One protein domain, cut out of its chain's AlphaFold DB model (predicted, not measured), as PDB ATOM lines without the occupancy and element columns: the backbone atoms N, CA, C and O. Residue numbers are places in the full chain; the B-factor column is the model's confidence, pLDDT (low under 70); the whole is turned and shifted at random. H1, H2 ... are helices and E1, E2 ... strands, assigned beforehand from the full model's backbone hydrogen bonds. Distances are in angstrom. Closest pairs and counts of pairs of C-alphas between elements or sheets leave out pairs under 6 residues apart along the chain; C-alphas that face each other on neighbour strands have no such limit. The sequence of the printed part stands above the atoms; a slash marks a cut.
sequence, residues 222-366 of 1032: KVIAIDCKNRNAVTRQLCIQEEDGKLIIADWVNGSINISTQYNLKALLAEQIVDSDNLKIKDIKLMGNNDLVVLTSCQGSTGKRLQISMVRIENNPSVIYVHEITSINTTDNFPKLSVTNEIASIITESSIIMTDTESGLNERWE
ATOM      1  N   LYS A 222      21.184  49.583 -52.674       87.81
ATOM      2  CA  LYS A 222      21.050  50.984 -52.275       87.81
ATOM      3  C   LYS A 222      22.320  51.487 -51.605       87.81
ATOM      4  O   LYS A 222      23.155  50.691 -51.185       87.81
ATOM      5  N   VAL A 223      22.461  52.805 -51.505       90.94
ATOM      6  CA  VAL A 223      23.483  53.414 -50.644       90.94
ATOM      7  C   VAL A 223      23.011  53.249 -49.202       90.94
ATOM      8  O   VAL A 223      21.907  53.679 -48.884       90.94
ATOM      9  N   ILE A 224      23.807  52.587 -48.361       91.25
ATOM     10  CA  ILE A 224      23.441  52.279 -46.966       91.25
ATOM     11  C   ILE A 224      24.106  53.216 -45.957       91.25
ATOM     12  O   ILE A 224      23.554  53.456 -44.884       91.25
ATOM     13  N   ALA A 225      25.254  53.787 -46.325       92.56
ATOM     14  CA  ALA A 225      26.045  54.640 -45.457       92.56
ATOM     15  C   ALA A 225      26.910  55.605 -46.265       92.56
ATOM     16  O   ALA A 225      27.422  55.277 -47.346       92.56
ATOM     17  N   ILE A 226      27.070  56.798 -45.702       92.56
ATOM     18  CA  ILE A 226      27.974  57.837 -46.173       92.56
ATOM     19  C   ILE A 226      28.707  58.358 -44.942       92.56
ATOM     20  O   ILE A 226      28.065  58.810 -44.001       92.56
ATOM     21  N   ASP A 227      30.036  58.309 -44.956       90.19
ATOM     22  CA  ASP A 227      30.865  58.804 -43.854       90.19
ATOM     23  C   ASP A 227      31.986  59.695 -44.389       90.19
ATOM     24  O   ASP A 227      32.412  59.567 -45.542       90.19
ATOM     25  N   CYS A 228      32.464  60.628 -43.567       87.56
ATOM     26  CA  CYS A 228      33.443  61.625 -43.987       87.56
ATOM     27  C   CYS A 228      34.534  61.825 -42.939       87.56
ATOM     28  O   CYS A 228      34.267  61.987 -41.751       87.56
ATOM     29  N   LYS A 229      35.779  61.941 -43.404       84.88
ATOM     30  CA  LYS A 229      36.953  62.192 -42.569       84.88
ATOM     31  C   LYS A 229      37.740  63.417 -43.024       84.88
ATOM     32  O   LYS A 229      37.888  63.717 -44.209       84.88
ATOM     33  N   ASN A 230      38.306  64.123 -42.050       82.25
ATOM     34  CA  ASN A 230      39.281  65.185 -42.268       82.25
ATOM     35  C   ASN A 230      40.627  64.561 -42.686       82.25
ATOM     36  O   ASN A 230      41.250  63.887 -41.871       82.25
ATOM     37  N   ARG A 231      41.109  64.783 -43.919       75.00
ATOM     38  CA  ARG A 231      42.442  64.295 -44.339       75.00
ATOM     39  C   ARG A 231      43.540  65.314 -44.041       75.00
ATOM     40  O   ARG A 231      44.638  64.958 -43.629       75.00
ATOM     41  N   ASN A 232      43.240  66.587 -44.270       75.56
ATOM     42  CA  ASN A 232      44.061  67.737 -43.903       75.56
ATOM     43  C   ASN A 232      43.142  68.978 -43.791       75.56
ATOM     44  O   ASN A 232      41.916  68.850 -43.830       75.56
ATOM     45  N   ALA A 233      43.715  70.179 -43.656       71.38
ATOM     46  CA  ALA A 233      42.946  71.419 -43.495       71.38
ATOM     47  C   ALA A 233      42.031  71.773 -44.691       71.38
ATOM     48  O   ALA A 233      41.117  72.574 -44.526       71.38
ATOM     49  N   VAL A 234      42.266  71.206 -45.882       74.69
ATOM     50  CA  VAL A 234      41.605  71.603 -47.147       74.69
ATOM     51  C   VAL A 234      40.890  70.431 -47.833       74.69
ATOM     52  O   VAL A 234      39.961  70.628 -48.612       74.69
ATOM     53  N   THR A 235      41.312  69.201 -47.550       82.12
ATOM     54  CA  THR A 235      40.839  67.970 -48.181       82.12
ATOM     55  C   THR A 235      40.021  67.156 -47.186       82.12
ATOM     56  O   THR A 235      40.475  66.838 -46.077       82.12
ATOM     57  N   ARG A 236      38.813  66.786 -47.602       85.81
ATOM     58  CA  ARG A 236      37.946  65.837 -46.899       85.81
ATOM     59  C   ARG A 236      37.873  64.548 -47.703       85.81
ATOM     60  O   ARG A 236      37.815  64.612 -48.923       85.81
ATOM     61  N   GLN A 237      37.875  63.405 -47.036       87.06
ATOM     62  CA  GLN A 237      37.686  62.106 -47.671       87.06
ATOM     63  C   GLN A 237      36.267  61.624 -47.385       87.06
ATOM     64  O   GLN A 237      35.871  61.548 -46.225       87.06
ATOM     65  N   LEU A 238      35.527  61.313 -48.439       89.25
ATOM     66  CA  LEU A 238      34.171  60.798 -48.406       89.25
ATOM     67  C   LEU A 238      34.181  59.307 -48.742       89.25
ATOM     68  O   LEU A 238      34.783  58.905 -49.740       89.25
ATOM     69  N   CYS A 239      33.476  58.509 -47.949       90.81
ATOM     70  CA  CYS A 239      33.213  57.104 -48.222       90.81
ATOM     71  C   CYS A 239      31.722  56.896 -48.457       90.81
ATOM     72  O   CYS A 239      30.902  57.261 -47.623       90.81
ATOM     73  N   ILE A 240      31.383  56.304 -49.601       92.44
ATOM     74  CA  ILE A 240      30.014  55.959 -49.987       92.44
ATOM     75  C   ILE A 240      29.951  54.446 -50.137       92.44
ATOM     76  O   ILE A 240      30.714  53.873 -50.920       92.44
ATOM     77  N   GLN A 241      29.034  53.810 -49.414       93.62
ATOM     78  CA  GLN A 241      28.900  52.359 -49.393       93.62
ATOM     79  C   GLN A 241      27.540  51.908 -49.937       93.62
ATOM     80  O   GLN A 241      26.490  52.316 -49.440       93.62
ATOM     81  N   GLU A 242      27.565  51.027 -50.942       92.31
ATOM     82  CA  GLU A 242      26.381  50.315 -51.445       92.31
ATOM     83  C   GLU A 242      26.156  48.984 -50.687       92.31
ATOM     84  O   GLU A 242      27.120  48.318 -50.307       92.31
ATOM     85  N   GLU A 243      24.905  48.542 -50.517       90.38
ATOM     86  CA  GLU A 243      24.542  47.302 -49.791       90.38
ATOM     87  C   GLU A 243      25.225  46.041 -50.365       90.38
ATOM     88  O   GLU A 243      25.666  45.172 -49.611       90.38
ATOM     89  N   ASP A 244      25.386  45.963 -51.694       88.12
ATOM     90  CA  ASP A 244      26.037  44.828 -52.383       88.12
ATOM     91  C   ASP A 244      27.574  44.805 -52.247       88.12
ATOM     92  O   ASP A 244      28.236  43.926 -52.801       88.12
ATOM     93  N   GLY A 245      28.167  45.769 -51.538       89.38
ATOM     94  CA  GLY A 245      29.589  45.755 -51.194       89.38
ATOM     95  C   GLY A 245      30.480  46.726 -51.959       89.38
ATOM     96  O   GLY A 245      31.673  46.796 -51.666       89.38
ATOM     97  N   LYS A 246      29.946  47.513 -52.898       91.19
ATOM     98  CA  LYS A 246      30.733  48.538 -53.596       91.19
ATOM     99  C   LYS A 246      31.022  49.722 -52.665       91.19
ATOM    100  O   LYS A 246      30.105  50.464 -52.321       91.19
ATOM    101  N   LEU A 247      32.295  49.910 -52.317       91.94
ATOM    102  CA  LEU A 247      32.810  51.066 -51.582       91.94
ATOM    103  C   LEU A 247      33.426  52.062 -52.564       91.94
ATOM    104  O   LEU A 247      34.279  51.693 -53.376       91.94
ATOM    105  N   ILE A 248      33.035  53.326 -52.467       90.81
ATOM    106  CA  ILE A 248      33.588  54.429 -53.254       90.81
ATOM    107  C   ILE A 248      34.265  55.396 -52.294       90.81
ATOM    108  O   ILE A 248      33.635  55.880 -51.357       90.81
ATOM    109  N   ILE A 249      35.537  55.694 -52.550       88.81
ATOM    110  CA  ILE A 249      36.307  56.680 -51.794       88.81
ATOM    111  C   ILE A 249      36.562  57.873 -52.697       88.81
ATOM    112  O   ILE A 249      37.122  57.722 -53.784       88.81
ATOM    113  N   ALA A 250      36.164  59.056 -52.247       88.38
ATOM    114  CA  ALA A 250      36.344  60.294 -52.983       88.38
ATOM    115  C   ALA A 250      37.007  61.365 -52.113       88.38
ATOM    116  O   ALA A 250      36.681  61.514 -50.941       88.38
ATOM    117  N   ASP A 251      37.925  62.132 -52.691       87.25
ATOM    118  CA  ASP A 251      38.520  63.300 -52.051       87.25
ATOM    119  C   ASP A 251      37.759  64.566 -52.496       87.25
ATOM    120  O   ASP A 251      37.677  64.888 -53.685       87.25
ATOM    121  N   TRP A 252      37.212  65.301 -51.530       83.31
ATOM    122  CA  TRP A 252      36.633  66.632 -51.706       83.31
ATOM    123  C   TRP A 252      37.705  67.701 -51.490       83.31
ATOM    124  O   TRP A 252      38.317  67.776 -50.419       83.31
ATOM    125  N   VAL A 253      37.912  68.547 -52.502       82.12
ATOM    126  CA  VAL A 253      38.892  69.641 -52.496       82.12
ATOM    127  C   VAL A 253      38.269  70.888 -53.119       82.12
ATOM    128  O   VAL A 253      37.967  70.906 -54.314       82.12
ATOM    129  N   ASN A 254      38.110  71.951 -52.320       70.50
ATOM    130  CA  ASN A 254      37.695  73.290 -52.770       70.50
ATOM    131  C   ASN A 254      36.494  73.299 -53.741       70.50
ATOM    132  O   ASN A 254      36.549  73.937 -54.790       70.50
ATOM    133  N   GLY A 255      35.413  72.580 -53.424       69.19
ATOM    134  CA  GLY A 255      34.206  72.581 -54.262       69.19
ATOM    135  C   GLY A 255      34.176  71.531 -55.373       69.19
ATOM    136  O   GLY A 255      33.155  71.411 -56.045       69.19
ATOM    137  N   SER A 256      35.257  70.770 -55.568       74.75
ATOM    138  CA  SER A 256      35.317  69.672 -56.539       74.75
ATOM    139  C   SER A 256      35.542  68.322 -55.859       74.75
ATOM    140  O   SER A 256      36.230  68.229 -54.840       74.75
ATOM    141  N   ILE A 257      34.956  67.278 -56.443       80.88
ATOM    142  CA  ILE A 257      35.057  65.889 -55.989       80.88
ATOM    143  C   ILE A 257      35.868  65.114 -57.000       80.88
ATOM    144  O   ILE A 257      35.546  65.123 -58.186       80.88
ATOM    145  N   ASN A 258      36.864  64.384 -56.511       82.94
ATOM    146  CA  ASN A 258      37.571  63.398 -57.307       82.94
ATOM    147  C   ASN A 258      37.388  62.025 -56.669       82.94
ATOM    148  O   ASN A 258      37.737  61.830 -55.507       82.94
ATOM    149  N   ILE A 259      36.842  61.070 -57.424       82.12
ATOM    150  CA  ILE A 259      36.790  59.673 -56.986       82.12
ATOM    151  C   ILE A 259      38.221  59.133 -56.997       82.12
ATOM    152  O   ILE A 259      38.846  59.052 -58.054       82.12
ATOM    153  N   SER A 260      38.726  58.780 -55.821       80.12
ATOM    154  CA  SER A 260      40.103  58.342 -55.614       80.12
ATOM    155  C   SER A 260      40.241  56.850 -55.909       80.12
ATOM    156  O   SER A 260      41.087  56.458 -56.711       80.12
ATOM    157  N   THR A 261      39.391  56.013 -55.303       82.88
ATOM    158  CA  THR A 261      39.430  54.547 -55.443       82.88
ATOM    159  C   THR A 261      38.045  53.913 -55.276       82.88
ATOM    160  O   THR A 261      37.123  54.511 -54.716       82.88
ATOM    161  N   GLN A 262      37.882  52.692 -55.797       88.75
ATOM    162  CA  GLN A 262      36.686  51.865 -55.609       88.75
ATOM    163  C   GLN A 262      37.102  50.453 -55.201       88.75
ATOM    164  O   GLN A 262      38.010  49.882 -55.806       88.75
ATOM    165  N   TYR A 263      36.412  49.887 -54.216       89.62
ATOM    166  CA  TYR A 263      36.663  48.538 -53.712       89.62
ATOM    167  C   TYR A 263      35.371  47.719 -53.685       89.62
ATOM    168  O   TYR A 263      34.270  48.269 -53.619       89.62
ATOM    169  N   ASN A 264      35.505  46.394 -53.724       90.38
ATOM    170  CA  ASN A 264      34.405  45.467 -53.481       90.38
ATOM    171  C   ASN A 264      34.615  44.802 -52.116       90.38
ATOM    172  O   ASN A 264      35.289  43.779 -52.012       90.38
ATOM    173  N   LEU A 265      34.052  45.411 -51.072       90.56
ATOM    174  CA  LEU A 265      34.154  44.905 -49.706       90.56
ATOM    175  C   LEU A 265      33.455  43.555 -49.544       90.56
ATOM    176  O   LEU A 265      33.953  42.716 -48.804       90.56
ATOM    177  N   LYS A 266      32.345  43.308 -50.254       89.62
ATOM    178  CA  LYS A 266      31.658  42.009 -50.194       89.62
ATOM    179  C   LYS A 266      32.579  40.888 -50.668       89.62
ATOM    180  O   LYS A 266      32.681  39.880 -49.986       89.62
ATOM    181  N   ALA A 267      33.274  41.078 -51.792       88.25
ATOM    182  CA  ALA A 267      34.236  40.096 -52.294       88.25
ATOM    183  C   ALA A 267      35.416  39.894 -51.330       88.25
ATOM    184  O   ALA A 267      35.811  38.760 -51.092       88.25
ATOM    185  N   LEU A 268      35.931  40.978 -50.737       88.88
ATOM    186  CA  LEU A 268      37.027  40.919 -49.767       88.88
ATOM    187  C   LEU A 268      36.637  40.141 -48.496       88.88
ATOM    188  O   LEU A 268      37.403  39.318 -48.006       88.88
ATOM    189  N   LEU A 269      35.441  40.399 -47.963       89.38
ATOM    190  CA  LEU A 269      34.937  39.743 -46.755       89.38
ATOM    191  C   LEU A 269      34.497  38.297 -47.026       89.38
ATOM    192  O   LEU A 269      34.654  37.436 -46.166       89.38
ATOM    193  N   ALA A 270      34.000  38.008 -48.232       85.50
ATOM    194  CA  ALA A 270      33.583  36.671 -48.646       85.50
ATOM    195  C   ALA A 270      34.704  35.623 -48.568       85.50
ATOM    196  O   ALA A 270      34.415  34.452 -48.346       85.50
ATOM    197  N   GLU A 271      35.971  36.025 -48.717       81.19
ATOM    198  CA  GLU A 271      37.128  35.125 -48.598       81.19
ATOM    199  C   GLU A 271      37.348  34.605 -47.167       81.19
ATOM    200  O   GLU A 271      38.024  33.597 -46.979       81.19
ATOM    201  N   GLN A 272      36.786  35.286 -46.164       80.88
ATOM    202  CA  GLN A 272      36.979  34.992 -44.740       80.88
ATOM    203  C   GLN A 272      35.705  34.450 -44.062       80.88
ATOM    204  O   GLN A 272      35.738  34.123 -42.878       80.88
ATOM    205  N   ILE A 273      34.576  34.358 -44.781       78.38
ATOM    206  CA  ILE A 273      33.251  34.041 -44.216       78.38
ATOM    207  C   ILE A 273      32.661  32.787 -44.882       78.38
ATOM    208  O   ILE A 273      32.631  32.676 -46.103       78.38
ATOM    209  N   VAL A 274      32.134  31.865 -44.066       64.56
ATOM    210  CA  VAL A 274      31.635  30.539 -44.492       64.56
ATOM    211  C   VAL A 274      30.313  30.601 -45.293       64.56
ATOM    212  O   VAL A 274      30.066  29.710 -46.098       64.56
ATOM    213  N   ASP A 275      29.514  31.671 -45.161       67.75
ATOM    214  CA  ASP A 275      28.226  31.891 -45.862       67.75
ATOM    215  C   ASP A 275      28.195  33.226 -46.635       67.75
ATOM    216  O   ASP A 275      27.447  34.156 -46.318       67.75
ATOM    217  N   SER A 276      29.048  33.360 -47.647       73.38
ATOM    218  CA  SER A 276      29.275  34.637 -48.337       73.38
ATOM    219  C   SER A 276      28.212  35.034 -49.375       73.38
ATOM    220  O   SER A 276      28.075  36.224 -49.686       73.38
ATOM    221  N   ASP A 277      27.413  34.088 -49.880       71.75
ATOM    222  CA  ASP A 277      26.443  34.345 -50.957       71.75
ATOM    223  C   ASP A 277      25.357  35.358 -50.538       71.75
ATOM    224  O   ASP A 277      25.027  36.289 -51.285       71.75
ATOM    225  N   ASN A 278      24.889  35.259 -49.290       81.44
ATOM    226  CA  ASN A 278      23.842  36.115 -48.716       81.44
ATOM    227  C   ASN A 278      24.379  37.309 -47.906       81.44
ATOM    228  O   ASN A 278      23.596  37.998 -47.251       81.44
ATOM    229  N   LEU A 279      25.690  37.572 -47.949       87.69
ATOM    230  CA  LEU A 279      26.312  38.692 -47.241       87.69
ATOM    231  C   LEU A 279      25.804  40.031 -47.796       87.69
ATOM    232  O   LEU A 279      25.894  40.286 -49.005       87.69
ATOM    233  N   LYS A 280      25.303  40.893 -46.907       90.00
ATOM    234  CA  LYS A 280      24.919  42.282 -47.197       90.00
ATOM    235  C   LYS A 280      25.636  43.234 -46.248       90.00
ATOM    236  O   LYS A 280      25.731  42.950 -45.056       90.00
ATOM    237  N   ILE A 281      26.108  44.366 -46.764       92.69
ATOM    238  CA  ILE A 281      26.697  45.428 -45.939       92.69
ATOM    239  C   ILE A 281      25.580  46.337 -45.439       92.69
ATOM    240  O   ILE A 281      24.709  46.717 -46.217       92.69
ATOM    241  N   LYS A 282      25.585  46.657 -44.146       92.94
ATOM    242  CA  LYS A 282      24.515  47.416 -43.490       92.94
ATOM    243  C   LYS A 282      24.937  48.810 -43.069       92.94
ATOM    244  O   LYS A 282      24.153  49.735 -43.247       92.94
ATOM    245  N   ASP A 283      26.169  48.966 -42.603       94.25
ATOM    246  CA  ASP A 283      26.715  50.272 -42.242       94.25
ATOM    247  C   ASP A 283      28.250  50.251 -42.251       94.25
ATOM    248  O   ASP A 283      28.862  49.176 -42.234       94.25
ATOM    249  N   ILE A 284      28.876  51.427 -42.296       93.69
ATOM    250  CA  ILE A 284      30.332  51.586 -42.213       93.69
ATOM    251  C   ILE A 284      30.726  52.800 -41.371       93.69
ATOM    252  O   ILE A 284      30.051  53.827 -41.390       93.69
ATOM    253  N   LYS A 285      31.883  52.719 -40.707       91.31
ATOM    254  CA  LYS A 285      32.490  53.863 -40.018       91.31
ATOM    255  C   LYS A 285      33.995  53.950 -40.256       91.31
ATOM    256  O   LYS A 285      34.718  52.965 -40.103       91.31
ATOM    257  N   LEU A 286      34.472  55.134 -40.638       87.25
ATOM    258  CA  LEU A 286      35.889  55.429 -40.845       87.25
ATOM    259  C   LEU A 286      36.582  55.801 -39.533       87.25
ATOM    260  O   LEU A 286      36.155  56.714 -38.828       87.25
ATOM    261  N   MET A 287      37.733  55.184 -39.272       82.50
ATOM    262  CA  MET A 287      38.585  55.489 -38.120       82.50
ATOM    263  C   MET A 287      39.838  56.305 -38.496       82.50
ATOM    264  O   MET A 287      40.204  56.507 -39.666       82.50
ATOM    265  N   GLY A 288      40.548  56.794 -37.473       70.12
ATOM    266  CA  GLY A 288      41.737  57.649 -37.592       70.12
ATOM    267  C   GLY A 288      42.884  57.078 -38.442       70.12
ATOM    268  O   GLY A 288      43.568  57.849 -39.116       70.12
ATOM    269  N   ASN A 289      43.017  55.752 -38.546       70.81
ATOM    270  CA  ASN A 289      44.166  55.080 -39.175       70.81
ATOM    271  C   ASN A 289      43.910  54.529 -40.596       70.81
ATOM    272  O   ASN A 289      44.650  53.667 -41.051       70.81
ATOM    273  N   ASN A 290      42.876  55.013 -41.303       79.69
ATOM    274  CA  ASN A 290      42.350  54.413 -42.552       79.69
ATOM    275  C   ASN A 290      41.773  53.004 -42.359       79.69
ATOM    276  O   ASN A 290      41.545  52.273 -43.324       79.69
ATOM    277  N   ASP A 291      41.511  52.647 -41.109       88.62
ATOM    278  CA  ASP A 291      40.740  51.470 -40.772       88.62
ATOM    279  C   ASP A 291      39.251  51.800 -40.924       88.62
ATOM    280  O   ASP A 291      38.790  52.885 -40.556       88.62
ATOM    281  N   LEU A 292      38.521  50.872 -41.522       90.88
ATOM    282  CA  LEU A 292      37.097  50.939 -41.782       90.88
ATOM    283  C   LEU A 292      36.433  49.821 -40.989       90.88
ATOM    284  O   LEU A 292      36.721  48.647 -41.223       90.88
ATOM    285  N   VAL A 293      35.540  50.178 -40.073       92.38
ATOM    286  CA  VAL A 293      34.679  49.196 -39.417       92.38
ATOM    287  C   VAL A 293      33.445  49.009 -40.283       92.38
ATOM    288  O   VAL A 293      32.810  49.978 -40.699       92.38
ATOM    289  N   VAL A 294      33.140  47.758 -40.598       93.81
ATOM    290  CA  VAL A 294      32.078  47.356 -41.513       93.81
ATOM    291  C   VAL A 294      31.101  46.481 -40.748       93.81
ATOM    292  O   VAL A 294      31.488  45.435 -40.226       93.81
ATOM    293  N   LEU A 295      29.838  46.897 -40.712       94.69
ATOM    294  CA  LEU A 295      28.738  46.088 -40.203       94.69
ATOM    295  C   LEU A 295      28.111  45.321 -41.365       94.69
ATOM    296  O   LEU A 295      27.643  45.913 -42.345       94.69
ATOM    297  N   THR A 296      28.073  43.999 -41.254       92.44
ATOM    298  CA  THR A 296      27.450  43.118 -42.240       92.44
ATOM    299  C   THR A 296      26.368  42.252 -41.610       92.44
ATOM    300  O   THR A 296      26.342  42.008 -40.405       92.44
ATOM    301  N   SER A 297      25.441  41.790 -42.447       90.12
ATOM    302  CA  SER A 297      24.403  40.837 -42.064       90.12
ATOM    303  C   SER A 297      24.370  39.660 -43.034       90.12
ATOM    304  O   SER A 297      24.390  39.878 -44.251       90.12
ATOM    305  N   CYS A 298      24.213  38.450 -42.507       86.06
ATOM    306  CA  CYS A 298      23.947  37.233 -43.271       86.06
ATOM    307  C   CYS A 298      22.600  36.633 -42.856       86.06
ATOM    308  O   CYS A 298      22.275  36.577 -41.669       86.06
ATOM    309  N   GLN A 299      21.819  36.147 -43.819       79.12
ATOM    310  CA  GLN A 299      20.564  35.453 -43.522       79.12
ATOM    311  C   GLN A 299      20.863  34.094 -42.859       79.12
ATOM    312  O   GLN A 299      21.588  33.278 -43.428       79.12
ATOM    313  N   GLY A 300      20.333  33.859 -41.656       68.81
ATOM    314  CA  GLY A 300      20.378  32.578 -40.944       68.81
ATOM    315  C   GLY A 300      19.010  31.886 -40.900       68.81
ATOM    316  O   GLY A 300      18.020  32.410 -41.413       68.81
ATOM    317  N   SER A 301      18.950  30.706 -40.274       65.19
ATOM    318  CA  SER A 301      17.714  29.928 -40.084       65.19
ATOM    319  C   SER A 301      16.759  30.542 -39.054       65.19
ATOM    320  O   SER A 301      15.549  30.410 -39.202       65.19
ATOM    321  N   THR A 302      17.292  31.218 -38.033       63.84
ATOM    322  CA  THR A 302      16.546  31.782 -36.890       63.84
ATOM    323  C   THR A 302      16.448  33.312 -36.905       63.84
ATOM    324  O   THR A 302      15.845  33.897 -36.014       63.84
ATOM    325  N   GLY A 303      17.041  33.980 -37.898       73.12
ATOM    326  CA  GLY A 303      17.133  35.440 -37.961       73.12
ATOM    327  C   GLY A 303      18.319  35.906 -38.801       73.12
ATOM    328  O   GLY A 303      18.914  35.118 -39.544       73.12
ATOM    329  N   LYS A 304      18.683  37.189 -38.702       79.25
ATOM    330  CA  LYS A 304      19.902  37.709 -39.335       79.25
ATOM    331  C   LYS A 304      21.074  37.596 -38.371       79.25
ATOM    332  O   LYS A 304      20.987  38.001 -37.217       79.25
ATOM    333  N   ARG A 305      22.195  37.081 -38.871       84.31
ATOM    334  CA  ARG A 305      23.467  37.057 -38.149       84.31
ATOM    335  C   ARG A 305      24.228  38.332 -38.472       84.31
ATOM    336  O   ARG A 305      24.547  38.561 -39.640       84.31
ATOM    337  N   LEU A 306      24.479  39.152 -37.458       89.56
ATOM    338  CA  LEU A 306      25.303  40.349 -37.586       89.56
ATOM    339  C   LEU A 306      26.780  40.010 -37.407       89.56
ATOM    340  O   LEU A 306      27.141  39.150 -36.602       89.56
ATOM    341  N   GLN A 307      27.624  40.704 -38.158       89.94
ATOM    342  CA  GLN A 307      29.072  40.580 -38.089       89.94
ATOM    343  C   GLN A 307      29.705  41.971 -38.149       89.94
ATOM    344  O   GLN A 307      29.284  42.823 -38.934       89.94
ATOM    345  N   ILE A 308      30.735  42.188 -37.337       91.94
ATOM    346  CA  ILE A 308      31.596  43.367 -37.395       91.94
ATOM    347  C   ILE A 308      32.944  42.945 -37.961       91.94
ATOM    348  O   ILE A 308      33.567  41.993 -37.496       91.94
ATOM    349  N   SER A 309      33.408  43.668 -38.972       91.75
ATOM    350  CA  SER A 309      34.720  43.453 -39.576       91.75
ATOM    351  C   SER A 309      35.527  44.739 -39.561       91.75
ATOM    352  O   SER A 309      34.984  45.808 -39.829       91.75
ATOM    353  N   MET A 310      36.832  44.642 -39.319       91.38
ATOM    354  CA  MET A 310      37.744  45.774 -39.473       91.38
ATOM    355  C   MET A 310      38.594  45.571 -40.722       91.38
ATOM    356  O   MET A 310      39.284  44.560 -40.864       91.38
ATOM    357  N   VAL A 311      38.536  46.534 -41.636       91.56
ATOM    358  CA  VAL A 311      39.218  46.499 -42.932       91.56
ATOM    359  C   VAL A 311      40.186  47.668 -43.017       91.56
ATOM    360  O   VAL A 311      39.786  48.821 -42.888       91.56
ATOM    361  N   ARG A 312      41.459  47.391 -43.288       90.44
ATOM    362  CA  ARG A 312      42.457  48.431 -43.533       90.44
ATOM    363  C   ARG A 312      42.419  48.850 -44.993       90.44
ATOM    364  O   ARG A 312      42.653  48.034 -45.886       90.44
ATOM    365  N   ILE A 313      42.137  50.125 -45.242       85.75
ATOM    366  CA  ILE A 313      42.063  50.685 -46.590       85.75
ATOM    367  C   ILE A 313      43.422  51.274 -46.981       85.75
ATOM    368  O   ILE A 313      43.754  52.423 -46.684       85.75
ATOM    369  N   GLU A 314      44.206  50.464 -47.687       82.00
ATOM    370  CA  GLU A 314      45.471  50.845 -48.321       82.00
ATOM    371  C   GLU A 314      45.409  50.600 -49.843       82.00
ATOM    372  O   GLU A 314      44.342  50.351 -50.411       82.00
ATOM    373  N   ASN A 315      46.552  50.671 -50.540       76.88
ATOM    374  CA  ASN A 315      46.627  50.337 -51.970       76.88
ATOM    375  C   ASN A 315      46.060  48.935 -52.258       76.88
ATOM    376  O   ASN A 315      45.383  48.752 -53.266       76.88
ATOM    377  N   ASN A 316      46.294  47.988 -51.343       82.19
ATOM    378  CA  ASN A 316      45.631  46.690 -51.305       82.19
ATOM    379  C   ASN A 316      44.847  46.596 -49.989       82.19
ATOM    380  O   ASN A 316      45.483  46.583 -48.934       82.19
ATOM    381  N   PRO A 317      43.504  46.558 -50.020       86.56
ATOM    382  CA  PRO A 317      42.717  46.463 -48.801       86.56
ATOM    383  C   PRO A 317      42.909  45.085 -48.165       86.56
ATOM    384  O   PRO A 317      42.972  44.076 -48.869       86.56
ATOM    385  N   SER A 318      42.989  45.039 -46.839       89.38
ATOM    386  CA  SER A 318      43.116  43.790 -46.086       89.38
ATOM    387  C   SER A 318      42.133  43.753 -44.923       89.38
ATOM    388  O   SER A 318      41.839  44.769 -44.294       89.38
ATOM    389  N   VAL A 319      41.600  42.566 -44.650       89.94
ATOM    390  CA  VAL A 319      40.738  42.326 -43.490       89.94
ATOM    391  C   VAL A 319      41.639  42.075 -42.286       89.94
ATOM    392  O   VAL A 319      42.476  41.175 -42.324       89.94
ATOM    393  N   ILE A 320      41.498  42.885 -41.236       89.19
ATOM    394  CA  ILE A 320      42.235  42.721 -39.976       89.19
ATOM    395  C   ILE A 320      41.572  41.622 -39.147       89.19
ATOM    396  O   ILE A 320      42.249  40.717 -38.665       89.19
ATOM    397  N   TYR A 321      40.250  41.704 -38.981       89.75
ATOM    398  CA  TYR A 321      39.455  40.682 -38.311       89.75
ATOM    399  C   TYR A 321      38.008  40.691 -38.806       89.75
ATOM    400  O   TYR A 321      37.515  41.704 -39.313       89.75
ATOM    401  N   VAL A 322      37.338  39.563 -38.590       88.56
ATOM    402  CA  VAL A 322      35.889  39.391 -38.716       88.56
ATOM    403  C   VAL A 322      35.402  38.791 -37.405       88.56
ATOM    404  O   VAL A 322      35.952  37.791 -36.949       88.56
ATOM    405  N   HIS A 323      34.400  39.412 -36.795       87.88
ATOM    406  CA  HIS A 323      33.761  38.949 -35.570       87.88
ATOM    407  C   HIS A 323      32.266  38.769 -35.806       87.88
ATOM    408  O   HIS A 323      31.598  39.679 -36.299       87.88
ATOM    409  N   GLU A 324      31.738  37.595 -35.476       87.50
ATOM    410  CA  GLU A 324      30.300  37.345 -35.501       87.50
ATOM    411  C   GLU A 324      29.701  37.670 -34.139       87.50
ATOM    412  O   GLU A 324      30.201  37.193 -33.129       87.50
ATOM    413  N   ILE A 325      28.609  38.434 -34.127       86.94
ATOM    414  CA  ILE A 325      27.872  38.716 -32.897       86.94
ATOM    415  C   ILE A 325      27.211  37.422 -32.417       86.94
ATOM    416  O   ILE A 325      26.430  36.785 -33.144       86.94
ATOM    417  N   THR A 326      27.555  37.017 -31.197       83.31
ATOM    418  CA  THR A 326      27.131  35.750 -30.583       83.31
ATOM    419  C   THR A 326      26.112  35.933 -29.468       83.31
ATOM    420  O   THR A 326      25.385  34.992 -29.162       83.31
ATOM    421  N   SER A 327      26.017  37.135 -28.909       78.38
ATOM    422  CA  SER A 327      25.133  37.481 -27.797       78.38
ATOM    423  C   SER A 327      23.645  37.405 -28.152       78.38
ATOM    424  O   SER A 327      22.890  36.718 -27.466       78.38
ATOM    425  N   ILE A 328      23.205  38.039 -29.244       81.75
ATOM    426  CA  ILE A 328      21.775  38.199 -29.562       81.75
ATOM    427  C   ILE A 328      21.454  37.988 -31.051       81.75
ATOM    428  O   ILE A 328      22.275  38.249 -31.935       81.75
ATOM    429  N   ASN A 329      20.238  37.513 -31.340       78.00
ATOM    430  CA  ASN A 329      19.673  37.502 -32.692       78.00
ATOM    431  C   ASN A 329      18.892  38.794 -32.967       78.00
ATOM    432  O   ASN A 329      18.186  39.293 -32.098       78.00
ATOM    433  N   THR A 330      18.940  39.295 -34.201       80.94
ATOM    434  CA  THR A 330      18.106  40.430 -34.622       80.94
ATOM    435  C   THR A 330      17.370  40.133 -35.925       80.94
ATOM    436  O   THR A 330      17.832  39.371 -36.785       80.94
ATOM    437  N   THR A 331      16.204  40.748 -36.078       81.44
ATOM    438  CA  THR A 331      15.416  40.759 -37.313       81.44
ATOM    439  C   THR A 331      15.557  42.078 -38.076       81.44
ATOM    440  O   THR A 331      15.133  42.142 -39.235       81.44
ATOM    441  N   ASP A 332      16.226  43.081 -37.497       83.50
ATOM    442  CA  ASP A 332      16.331  44.441 -38.028       83.50
ATOM    443  C   ASP A 332      16.943  44.467 -39.444       83.50
ATOM    444  O   ASP A 332      17.888  43.747 -39.792       83.50
ATOM    445  N   ASN A 333      16.335  45.248 -40.335       82.19
ATOM    446  CA  ASN A 333      16.780  45.440 -41.713       82.19
ATOM    447  C   ASN A 333      17.860  46.520 -41.860       82.19
ATOM    448  O   ASN A 333      18.647  46.434 -42.818       82.19
ATOM    449  N   PHE A 334      17.902  47.487 -40.943       85.88
ATOM    450  CA  PHE A 334      18.683  48.720 -41.031       85.88
ATOM    451  C   PHE A 334      19.437  49.051 -39.728       85.88
ATOM    452  O   PHE A 334      19.376  50.194 -39.271       85.88
ATOM    453  N   PRO A 335      20.207  48.100 -39.159       91.38
ATOM    454  CA  PRO A 335      20.997  48.377 -37.968       91.38
ATOM    455  C   PRO A 335      22.049  49.456 -38.261       91.38
ATOM    456  O   PRO A 335      22.627  49.492 -39.353       91.38
ATOM    457  N   LYS A 336      22.308  50.319 -37.279       90.75
ATOM    458  CA  LYS A 336      23.274  51.418 -37.375       90.75
ATOM    459  C   LYS A 336      24.530  51.145 -36.575       90.75
ATOM    460  O   LYS A 336      24.474  50.562 -35.496       90.75
ATOM    461  N   LEU A 337      25.664  51.570 -37.119       92.12
ATOM    462  CA  LEU A 337      26.973  51.369 -36.519       92.12
ATOM    463  C   LEU A 337      27.523  52.688 -35.977       92.12
ATOM    464  O   LEU A 337      27.712  53.666 -36.699       92.12
ATOM    465  N   SER A 338      27.874  52.665 -34.701       88.75
ATOM    466  CA  SER A 338      28.605  53.718 -34.017       88.75
ATOM    467  C   SER A 338      29.939  53.170 -33.532       88.75
ATOM    468  O   SER A 338      29.992  52.068 -32.997       88.75
ATOM    469  N   VAL A 339      31.029  53.910 -33.726       87.44
ATOM    470  CA  VAL A 339      32.378  53.430 -33.404       87.44
ATOM    471  C   VAL A 339      33.186  54.523 -32.729       87.44
ATOM    472  O   VAL A 339      33.272  55.644 -33.229       87.44
ATOM    473  N   THR A 340      33.823  54.151 -31.626       82.50
ATOM    474  CA  THR A 340      34.900  54.893 -30.968       82.50
ATOM    475  C   THR A 340      36.228  54.159 -31.158       82.50
ATOM    476  O   THR A 340      36.298  53.156 -31.865       82.50
ATOM    477  N   ASN A 341      37.312  54.644 -30.551       75.81
ATOM    478  CA  ASN A 341      38.595  53.942 -30.631       75.81
ATOM    479  C   ASN A 341      38.575  52.557 -29.958       75.81
ATOM    480  O   ASN A 341      39.318  51.680 -30.395       75.81
ATOM    481  N   GLU A 342      37.742  52.372 -28.931       80.19
ATOM    482  CA  GLU A 342      37.742  51.176 -28.075       80.19
ATOM    483  C   GLU A 342      36.477  50.323 -28.245       80.19
ATOM    484  O   GLU A 342      36.547  49.101 -28.138       80.19
ATOM    485  N   ILE A 343      35.335  50.947 -28.557       87.00
ATOM    486  CA  ILE A 343      34.015  50.305 -28.564       87.00
ATOM    487  C   ILE A 343      33.304  50.528 -29.900       87.00
ATOM    488  O   ILE A 343      33.226  51.656 -30.402       87.00
ATOM    489  N   ALA A 344      32.709  49.461 -30.423       89.44
ATOM    490  CA  ALA A 344      31.693  49.490 -31.460       89.44
ATOM    491  C   ALA A 344      30.321  49.210 -30.845       89.44
ATOM    492  O   ALA A 344      30.137  48.257 -30.088       89.44
ATOM    493  N   SER A 345      29.347  50.030 -31.214       91.62
ATOM    494  CA  SER A 345      27.961  49.904 -30.790       91.62
ATOM    495  C   SER A 345      27.069  49.749 -32.012       91.62
ATOM    496  O   SER A 345      27.072  50.594 -32.910       91.62
ATOM    497  N   ILE A 346      26.310  48.661 -32.048       92.62
ATOM    498  CA  ILE A 346      25.307  48.385 -33.068       92.62
ATOM    499  C   ILE A 346      23.949  48.735 -32.480       92.62
ATOM    500  O   ILE A 346      23.521  48.135 -31.497       92.62
ATOM    501  N   ILE A 347      23.274  49.699 -33.086       91.12
ATOM    502  CA  ILE A 347      21.958  50.163 -32.664       91.12
ATOM    503  C   ILE A 347      20.933  49.532 -33.599       91.12
ATOM    504  O   ILE A 347      20.991  49.734 -34.814       91.12
ATOM    505  N   THR A 348      20.021  48.755 -33.030       89.50
ATOM    506  CA  THR A 348      18.895  48.133 -33.732       89.50
ATOM    507  C   THR A 348      17.572  48.685 -33.198       89.50
ATOM    508  O   THR A 348      17.557  49.384 -32.184       89.50
ATOM    509  N   GLU A 349      16.458  48.362 -33.853       84.31
ATOM    510  CA  GLU A 349      15.113  48.726 -33.380       84.31
ATOM    511  C   GLU A 349      14.802  48.195 -31.967       84.31
ATOM    512  O   GLU A 349      14.122  48.867 -31.197       84.31
ATOM    513  N   SER A 350      15.315  47.012 -31.611       86.00
ATOM    514  CA  SER A 350      14.978  46.313 -30.361       86.00
ATOM    515  C   SER A 350      16.107  46.271 -29.334       86.00
ATOM    516  O   SER A 350      15.876  45.893 -28.189       86.00
ATOM    517  N   SER A 351      17.340  46.589 -29.725       89.81
ATOM    518  CA  SER A 351      18.496  46.463 -28.837       89.81
ATOM    519  C   SER A 351      19.703  47.292 -29.261       89.81
ATOM    520  O   SER A 351      19.875  47.634 -30.433       89.81
ATOM    521  N   ILE A 352      20.575  47.574 -28.295       91.25
ATOM    522  CA  ILE A 352      21.911  48.133 -28.503       91.25
ATOM    523  C   ILE A 352      22.929  47.068 -28.122       91.25
ATOM    524  O   ILE A 352      22.929  46.600 -26.990       91.25
ATOM    525  N   ILE A 353      23.800  46.704 -29.057       90.62
ATOM    526  CA  ILE A 353      24.830  45.675 -28.887       90.62
ATOM    527  C   ILE A 353      26.185  46.371 -28.846       90.62
ATOM    528  O   ILE A 353      26.470  47.207 -29.699       90.62
ATOM    529  N   MET A 354      27.025  46.030 -27.882       89.38
ATOM    530  CA  MET A 354      28.327  46.648 -27.651       89.38
ATOM    531  C   MET A 354      29.423  45.590 -27.737       89.38
ATOM    532  O   MET A 354      29.248  44.473 -27.259       89.38
ATOM    533  N   THR A 355      30.542  45.927 -28.377       89.06
ATOM    534  CA  THR A 355      31.714  45.051 -28.485       89.06
ATOM    535  C   THR A 355      32.995  45.862 -28.658       89.06
ATOM    536  O   THR A 355      32.948  47.018 -29.084       89.06
ATOM    537  N   ASP A 356      34.147  45.267 -28.360       87.06
ATOM    538  CA  ASP A 356      35.441  45.938 -28.509       87.06
ATOM    539  C   ASP A 356      35.835  46.093 -29.977       87.06
ATOM    540  O   ASP A 356      35.562  45.224 -30.813       87.06
ATOM    541  N   THR A 357      36.597  47.141 -30.287       83.62
ATOM    542  CA  THR A 357      37.177  47.367 -31.622       83.62
ATOM    543  C   THR A 357      38.646  46.986 -31.739       83.62
ATOM    544  O   THR A 357      39.176  46.986 -32.852       83.62
ATOM    545  N   GLU A 358      39.306  46.614 -30.638       79.69
ATOM    546  CA  GLU A 358      40.746  46.334 -30.623       79.69
ATOM    547  C   GLU A 358      41.140  45.176 -31.554       79.69
ATOM    548  O   GLU A 358      40.433  44.174 -31.703       79.69
ATOM    549  N   SER A 359      42.287  45.311 -32.217       71.44
ATOM    550  CA  SER A 359      42.836  44.295 -33.118       71.44
ATOM    551  C   SER A 359      43.734  43.305 -32.370       71.44
ATOM    552  O   SER A 359      44.556  43.731 -31.564       71.44
ATOM    553  N   GLY A 360      43.673  42.012 -32.709       64.56
ATOM    554  CA  GLY A 360      44.566  40.984 -32.144       64.56
ATOM    555  C   GLY A 360      44.049  40.295 -30.877       64.56
ATOM    556  O   GLY A 360      44.758  39.470 -30.307       64.56
ATOM    557  N   LEU A 361      42.817  40.597 -30.463       69.00
ATOM    558  CA  LEU A 361      42.111  39.843 -29.434       69.00
ATOM    559  C   LEU A 361      41.753  38.449 -29.967       69.00
ATOM    560  O   LEU A 361      41.143  38.328 -31.030       69.00
ATOM    561  N   ASN A 362      42.118  37.401 -29.223       62.72
ATOM    562  CA  ASN A 362      41.657  36.036 -29.507       62.72
ATOM    563  C   ASN A 362      40.153  35.887 -29.237       62.72
ATOM    564  O   ASN A 362      39.492  35.037 -29.825       62.72
ATOM    565  N   GLU A 363      39.632  36.708 -28.327       70.75
ATOM    566  CA  GLU A 363      38.282  36.651 -27.797       70.75
ATOM    567  C   GLU A 363      37.814  38.082 -27.475       70.75
ATOM    568  O   GLU A 363      38.578  38.836 -26.878       70.75
ATOM    569  N   ARG A 364      36.600  38.465 -27.900       80.62
ATOM    570  CA  ARG A 364      36.034  39.818 -27.711       80.62
ATOM    571  C   ARG A 364      34.955  39.834 -26.632       80.62
ATOM    572  O   ARG A 364      34.247  38.838 -26.470       80.62
ATOM    573  N   TRP A 365      34.815  40.964 -25.949       85.12
ATOM    574  CA  TRP A 365      33.675  41.271 -25.095       85.12
ATOM    575  C   TRP A 365      32.445  41.607 -25.948       85.12
ATOM    576  O   TRP A 365      32.535  42.237 -27.007       85.12
ATOM    577  N   GLU A 366      31.290  41.136 -25.486       85.44
ATOM    578  CA  GLU A 366      29.974  41.464 -26.020       85.44
ATOM    579  C   GLU A 366      29.025  41.722 -24.849       85.44
ATOM    580  O   GLU A 366      28.986  40.944 -23.894       85.44
TER     581      GLU A 366
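What this domain is: This is residues 222 to 366 of the 1032 residues of the protein "Subunit of the Nup84p subcomplex of the nuclear pore complex (NPC)" of Ogataea parapolymorpha (strain ATCC 26012 / BCRC 20466 / JCM 22074 / NRRL Y-7560 / DL-1) (UniProt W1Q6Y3). Three small antiparallel sheets fan out side by side like three neighbouring blades of a propeller, making part of a ring and not a closed one. The edge strands E1, E5 and E9 lie at the inner ends of the blades, with E5 between the other two, while the far edge strands E4, E8 and E11 are apart from one another; the short helix H1 sits between the first two blades. The 145 printed residues hold eleven named strands and one named helix, in the order E1 E2 E3 E4 H1 E5 E6 E7 E8 E9 E10 E11, and the class is mostly strand. The sheets run E1 - E2 - E3 - E4, E5 - E6 - E7 - E8 and E9 - E10 - E11, all antiparallel. The whole is compact, with a radius of gyration of the C-alphas of 15.1 A, and its spans are 49 by 29 by 29 A.

Where its parts are: The first sheet begins with E1, residues 223 to 230, 21.4 A long, from C-alpha 223 at (23.483, 53.414, -50.644). E2, residues 235 to 242, is 23.1 A long, E3, residues 246 to 253, 22.7 A, and E4, residues 256 to 264, 24.4 A. H1, residues 265 to 270, measures 8.3 A. The second sheet has E5, residues 280 to 286, 18.3 A, starting at C-alpha 280 (24.919, 42.282, -47.197); E6, residues 291 to 299, 25.9 A; E7, residues 304 to 312, 25.3 A; and E8, residues 318 to 324, 17.8 A. The third has E9, residues 336 to 339, 10.1 A; E10, residues 343 to 347, 12.7 A; and E11, residues 351 to 356, 17.0 A, ending at C-alpha 356 (35.441, 45.938, -28.509).

How they stand to each other: Each sheet is a meander, each strand the antiparallel neighbour of the one before, and together they form a stack of sheets, face to face in turn. In the sheet of E1 to E4, which is twisted, N 229 and O 237 of the hairpin E1 and E2 are 2.8 A apart, within hydrogen-bond range. N 238 and O 250 of the hairpin E2 and E3 are within hydrogen-bond range at 2.8 A, and so are N 251 and O 258 of the hairpin E3 and E4, at 2.8 A. This sheet and the sheet of E5 to E8 are face to face, with their best planes 17 degrees apart and their strands at 29 degrees. The closest C-alphas of E1 and E5 are those of Ala 225 and Asp 283, 5.5 A. H1 only grazes the first sheet, with its residues 265 to 267, and is on the second, where the closest C-alphas of H1 and E8 are those of Leu 269 and Val 319, 7.1 A. Every O i to N i+4 pair of H1 is within hydrogen-bond range. The second sheet is twisted too; within hydrogen-bond range are N 285 and O 293 of E5 and E6, 2.9 A, N 294 and O 309 of E6 and E7, 2.8 A, and N 308 and O 323 of E7 and E8, 2.8 A. It is also face to face with the sheet of E9 to E11, best planes 22 degrees apart, strands at 37 degrees. The closest C-alphas of E5 and E9 are those of Asp 283 and Leu 337, 5.8 A. N 338 and O 345 of E9 and E10 are 2.9 A apart, and N 346 and O 353 of E10 and E11 are 2.8 A apart. E1 and E9 are apart.

The domain as a whole: The two C-alphas farthest apart are those of Asn 254 and Ser 301, 49.4 A. The printed part has no cut. The link from E8 to E9, 11 residues, is long, and that from H1 to E5, 9 residues, is short; the other links are tight. The mean pLDDT of the printed part is 84.6, with values under 70 at residue 255, residues 274 to 275, residues 300 to 302 and residues 360 to 362 of this predicted model.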